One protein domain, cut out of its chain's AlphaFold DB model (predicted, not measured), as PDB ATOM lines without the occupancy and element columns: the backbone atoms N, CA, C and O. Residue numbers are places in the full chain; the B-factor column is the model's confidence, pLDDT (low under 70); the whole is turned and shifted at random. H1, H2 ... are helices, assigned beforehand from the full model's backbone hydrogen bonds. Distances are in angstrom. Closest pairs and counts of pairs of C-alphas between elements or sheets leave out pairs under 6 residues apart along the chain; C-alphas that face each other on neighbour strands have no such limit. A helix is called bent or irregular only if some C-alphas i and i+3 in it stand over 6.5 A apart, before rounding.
ATOM      1  N   LYS A 200     -13.746 218.360  15.511       68.88
ATOM      2  CA  LYS A 200     -13.764 216.972  16.025       68.88
ATOM      3  C   LYS A 200     -12.631 216.118  15.430       68.88
ATOM      4  O   LYS A 200     -11.954 215.426  16.191       68.88
ATOM      5  N   ARG A 201     -12.378 216.201  14.115       68.69
ATOM      6  CA  ARG A 201     -11.269 215.485  13.445       68.69
ATOM      7  C   ARG A 201      -9.898 215.923  13.980       68.69
ATOM      8  O   ARG A 201      -9.087 215.065  14.322       68.69
ATOM      9  N   ILE A 202      -9.670 217.229  14.143       74.12
ATOM     10  CA  ILE A 202      -8.427 217.778  14.719       74.12
ATOM     11  C   ILE A 202      -8.217 217.258  16.147       74.12
ATOM     12  O   ILE A 202      -7.160 216.709  16.444       74.12
ATOM     13  N   ILE A 203      -9.231 217.345  17.019       75.44
ATOM     14  CA  ILE A 203      -9.145 216.862  18.412       75.44
ATOM     15  C   ILE A 203      -8.848 215.354  18.475       75.44
ATOM     16  O   ILE A 203      -8.117 214.912  19.364       75.44
ATOM     17  N   PHE A 204      -9.378 214.556  17.543       77.62
ATOM     18  CA  PHE A 204      -9.090 213.121  17.467       77.62
ATOM     19  C   PHE A 204      -7.626 212.840  17.093       77.62
ATOM     20  O   PHE A 204      -6.959 212.074  17.791       77.62
ATOM     21  N   GLN A 205      -7.088 213.512  16.069       70.25
ATOM     22  CA  GLN A 205      -5.671 213.374  15.698       70.25
ATOM     23  C   GLN A 205      -4.738 213.860  16.818       70.25
ATOM     24  O   GLN A 205      -3.761 213.190  17.140       70.25
ATOM     25  N   LEU A 206      -5.078 214.964  17.493       74.19
ATOM     26  CA  LEU A 206      -4.305 215.488  18.626       74.19
ATOM     27  C   LEU A 206      -4.260 214.486  19.798       74.19
ATOM     28  O   LEU A 206      -3.207 214.288  20.403       74.19
ATOM     29  N   ARG A 207      -5.365 213.774  20.074       71.25
ATOM     30  CA  ARG A 207      -5.381 212.657  21.039       71.25
ATOM     31  C   ARG A 207      -4.512 211.481  20.590       71.25
ATOM     32  O   ARG A 207      -3.797 210.933  21.426       71.25
ATOM     33  N   ARG A 208      -4.544 211.110  19.303       74.75
ATOM     34  CA  ARG A 208      -3.706 210.036  18.738       74.75
ATOM     35  C   ARG A 208      -2.217 210.358  18.890       74.75
ATOM     36  O   ARG A 208      -1.478 209.528  19.412       74.75
ATOM     37  N   ILE A 209      -1.812 211.582  18.550       75.19
ATOM     38  CA  ILE A 209      -0.434 212.074  18.696       75.19
ATOM     39  C   ILE A 209      -0.007 212.075  20.172       75.19
ATOM     40  O   ILE A 209       1.040 211.525  20.501       75.19
ATOM     41  N   ILE A 210      -0.828 212.605  21.089       73.00
ATOM     42  CA  ILE A 210      -0.522 212.591  22.534       73.00
ATOM     43  C   ILE A 210      -0.386 211.154  23.069       73.00
ATOM     44  O   ILE A 210       0.500 210.883  23.882       73.00
ATOM     45  N   HIS A 211      -1.221 210.216  22.609       71.50
ATOM     46  CA  HIS A 211      -1.109 208.806  22.991       71.50
ATOM     47  C   HIS A 211       0.168 208.161  22.432       71.50
ATOM     48  O   HIS A 211       0.840 207.425  23.158       71.50
ATOM     49  N   GLN A 212       0.535 208.447  21.180       71.12
ATOM     50  CA  GLN A 212       1.774 207.959  20.574       71.12
ATOM     51  C   GLN A 212       3.001 208.508  21.312       71.12
ATOM     52  O   GLN A 212       3.844 207.720  21.729       71.12
ATOM     53  N   ILE A 213       3.049 209.813  21.605       69.56
ATOM     54  CA  ILE A 213       4.106 210.427  22.427       69.56
ATOM     55  C   ILE A 213       4.181 209.751  23.804       69.56
ATOM     56  O   ILE A 213       5.264 209.355  24.231       69.56
ATOM     57  N   ARG A 214       3.047 209.543  24.489       68.50
ATOM     58  CA  ARG A 214       3.020 208.869  25.799       68.50
ATOM     59  C   ARG A 214       3.539 207.428  25.732       68.50
ATOM     60  O   ARG A 214       4.249 207.014  26.644       68.50
ATOM     61  N   HIS A 215       3.219 206.689  24.670       65.25
ATOM     62  CA  HIS A 215       3.727 205.335  24.442       65.25
ATOM     63  C   HIS A 215       5.241 205.337  24.172       65.25
ATOM     64  O   HIS A 215       5.987 204.559  24.763       65.25
ATOM     65  N   TRP A 216       5.727 206.262  23.341       57.28
ATOM     66  CA  TRP A 216       7.156 206.409  23.056       57.28
ATOM     67  C   TRP A 216       7.946 206.778  24.322       57.28
ATOM     68  O   TRP A 216       8.996 206.199  24.576       57.28
ATOM     69  N   TRP A 217       7.400 207.637  25.187       60.09
ATOM     70  CA  TRP A 217       8.000 207.980  26.484       60.09
ATOM     71  C   TRP A 217       7.914 206.864  27.546       60.09
ATOM     72  O   TRP A 217       8.645 206.928  28.538       60.09
ATOM     73  N   SER A 218       7.077 205.832  27.361       58.56
ATOM     74  CA  SER A 218       7.111 204.620  28.202       58.56
ATOM     75  C   SER A 218       8.152 203.590  27.754       58.56
ATOM     76  O   SER A 218       8.596 202.780  28.569       58.56
ATOM     77  N   ILE A 219       8.597 203.630  26.493       73.06
ATOM     78  CA  ILE A 219       9.653 202.743  25.991       73.06
ATOM     79  C   ILE A 219      10.983 203.145  26.642       73.06
ATOM     80  O   ILE A 219      11.543 204.206  26.357       73.06
ATOM     81  N   LYS A 220      11.513 202.267  27.507       65.25
ATOM     82  CA  LYS A 220      12.733 202.514  28.301       65.25
ATOM     83  C   LYS A 220      13.913 202.990  27.435       65.25
ATOM     84  O   LYS A 220      14.597 203.926  27.830       65.25
ATOM     85  N   ALA A 221      14.103 202.420  26.241       61.81
ATOM     86  CA  ALA A 221      15.167 202.818  25.310       61.81
ATOM     87  C   ALA A 221      15.049 204.280  24.827       61.81
ATOM     88  O   ALA A 221      16.026 205.019  24.896       61.81
ATOM     89  N   ILE A 222      13.855 204.722  24.411       63.19
ATOM     90  CA  ILE A 222      13.615 206.106  23.960       63.19
ATOM     91  C   ILE A 222      13.768 207.074  25.138       63.19
ATOM     92  O   ILE A 222      14.412 208.113  25.009       63.19
ATOM     93  N   LYS A 223      13.255 206.705  26.319       67.25
ATOM     94  CA  LYS A 223      13.427 207.492  27.547       67.25
ATOM     95  C   LYS A 223      14.908 207.685  27.905       67.25
ATOM     96  O   LYS A 223      15.297 208.802  28.235       67.25
ATOM     97  N   TYR A 224      15.734 206.640  27.797       69.81
ATOM     98  CA  TYR A 224      17.180 206.762  27.994       69.81
ATOM     99  C   TYR A 224      17.855 207.594  26.897       69.81
ATOM    100  O   TYR A 224      18.676 208.435  27.237       69.81
ATOM    101  N   ALA A 225      17.474 207.448  25.623       70.50
ATOM    102  CA  ALA A 225      18.018 208.261  24.532       70.50
ATOM    103  C   ALA A 225      17.715 209.764  24.700       70.50
ATOM    104  O   ALA A 225      18.590 210.604  24.506       70.50
ATOM    105  N   CYS A 226      16.504 210.128  25.133       73.12
ATOM    106  CA  CYS A 226      16.190 211.518  25.462       73.12
ATOM    107  C   CYS A 226      16.980 212.017  26.686       73.12
ATOM    108  O   CYS A 226      17.400 213.175  26.699       73.12
ATOM    109  N   MET A 227      17.224 211.169  27.695       71.31
ATOM    110  CA  MET A 227      18.076 211.523  28.842       71.31
ATOM    111  C   MET A 227      19.547 211.702  28.451       71.31
ATOM    112  O   MET A 227      20.160 212.666  28.894       71.31
ATOM    113  N   THR A 228      20.123 210.836  27.610       71.19
ATOM    114  CA  THR A 228      21.518 210.988  27.174       71.19
ATOM    115  C   THR A 228      21.694 212.205  26.276       71.19
ATOM    116  O   THR A 228      22.622 212.970  26.503       71.19
ATOM    117  N   VAL A 229      20.783 212.468  25.331       79.12
ATOM    118  CA  VAL A 229      20.836 213.683  24.497       79.12
ATOM    119  C   VAL A 229      20.711 214.951  25.348       79.12
ATOM    120  O   VAL A 229      21.508 215.870  25.183       79.12
ATOM    121  N   THR A 230      19.776 215.007  26.304       76.06
ATOM    122  CA  THR A 230      19.656 216.184  27.188       76.06
ATOM    123  C   THR A 230      20.831 216.329  28.157       76.06
ATOM    124  O   THR A 230      21.251 217.455  28.407       76.06
ATOM    125  N   ALA A 231      21.423 215.231  28.639       77.31
ATOM    126  CA  ALA A 231      22.645 215.269  29.443       77.31
ATOM    127  C   ALA A 231      23.870 215.725  28.630       77.31
ATOM    128  O   ALA A 231      24.654 216.524  29.128       77.31
ATOM    129  N   ILE A 232      24.015 215.277  27.377       77.25
ATOM    130  CA  ILE A 232      25.089 215.704  26.464       77.25
ATOM    131  C   ILE A 232      24.953 217.194  26.138       77.25
ATOM    132  O   ILE A 232      25.937 217.924  26.218       77.25
ATOM    133  N   ILE A 233      23.740 217.674  25.843       79.25
ATOM    134  CA  ILE A 233      23.482 219.103  25.613       79.25
ATOM    135  C   ILE A 233      23.776 219.916  26.884       79.25
ATOM    136  O   ILE A 233      24.456 220.936  26.806       79.25
ATOM    137  N   ALA A 234      23.336 219.458  28.062       74.50
ATOM    138  CA  ALA A 234      23.638 220.126  29.328       74.50
ATOM    139  C   ALA A 234      25.150 220.172  29.616       74.50
ATOM    140  O   ALA A 234      25.661 221.224  29.989       74.50
ATOM    141  N   LEU A 235      25.878 219.074  29.380       74.06
ATOM    142  CA  LEU A 235      27.340 219.030  29.469       74.06
ATOM    143  C   LEU A 235      27.999 220.005  28.489       74.06
ATOM    144  O   LEU A 235      28.918 220.712  28.885       74.06
ATOM    145  N   PHE A 236      27.511 220.101  27.250       74.19
ATOM    146  CA  PHE A 236      28.032 221.046  26.261       74.19
ATOM    147  C   PHE A 236      27.832 222.504  26.707       74.19
ATOM    148  O   PHE A 236      28.778 223.292  26.673       74.19
ATOM    149  N   PHE A 237      26.646 222.859  27.215       76.19
ATOM    150  CA  PHE A 237      26.389 224.187  27.786       76.19
ATOM    151  C   PHE A 237      27.246 224.472  29.028       76.19
ATOM    152  O   PHE A 237      27.759 225.580  29.161       76.19
ATOM    153  N   ILE A 238      27.455 223.489  29.908       74.19
ATOM    154  CA  ILE A 238      28.321 223.630  31.090       74.19
ATOM    155  C   ILE A 238      29.788 223.825  30.678       74.19
ATOM    156  O   ILE A 238      30.431 224.738  31.182       74.19
ATOM    157  N   MET A 239      30.309 223.047  29.725       65.38
ATOM    158  CA  MET A 239      31.674 223.217  29.198       65.38
ATOM    159  C   MET A 239      31.860 224.579  28.515       65.38
ATOM    160  O   MET A 239      32.896 225.219  28.695       65.38
TER     161      MET A 239
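AT A GLANCE: This is residues 200 to 239 of the 491 residues of an uncharacterized protein of Naegleria fowleri (UniProt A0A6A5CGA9). Two straight helices of nearly equal length, H1 and H2, meet end to end at a single corner near Ile 219 and make a thin, wide-open L. The two arms point away from this corner, and the space between them is empty. The printed part has 40 residues with two named helices, H1 then H2 along the chain, and no named strand; its class is all helix. It is extended, with a radius of gyration of the C-alphas of 14.8 A, and its C-alphas span 48 by 20 by 6 A.

IN THESE COORDINATES: Find C-alpha 200 at (-13.764, 216.972, 16.025); from there H1 runs through residues 200 to 218, 27.1 A from first to last C-alpha, and ends at C-alpha 218 at (7.111, 204.620, 28.202). Past Ile 219, find C-alpha 220 at (12.733, 202.514, 28.301), where H2 begins; it holds residues 220 to 239, measures 28.1 A, and ends at C-alpha 239 at (31.674, 223.217, 29.198). Neither helix is bent.

HOW THE PARTS SIT: Look at the corner first: H1 and H2 only just touch, and only at the corner by their link, with 3 pairs of C-alphas within 8 A. H1 touches with residues 216 to 217 alone, and H2 with residues 222 to 223 alone. The closest C-alphas of the two are those of Trp 217 and Lys 223, 5.6 A apart. Their lines are about perpendicular, at 80 degrees, and their centres are 24.3 A apart. In both H1 and H2 every O i to N i+4 pair is within hydrogen-bond range.

THE WHOLE: The C-alphas of Lys 200 and Met 239, the two farthest apart, are 47.7 A from each other. Residues 200 to 216, 218 to 225 and 227 to 239 stand free. The link from H1 to H2 is tight, one residue, and the printed part has no cut. The mean pLDDT of the printed part is 71.0; look for values under 70 at residues 200 to 201, 213 to 218, 220 to 224 and 239.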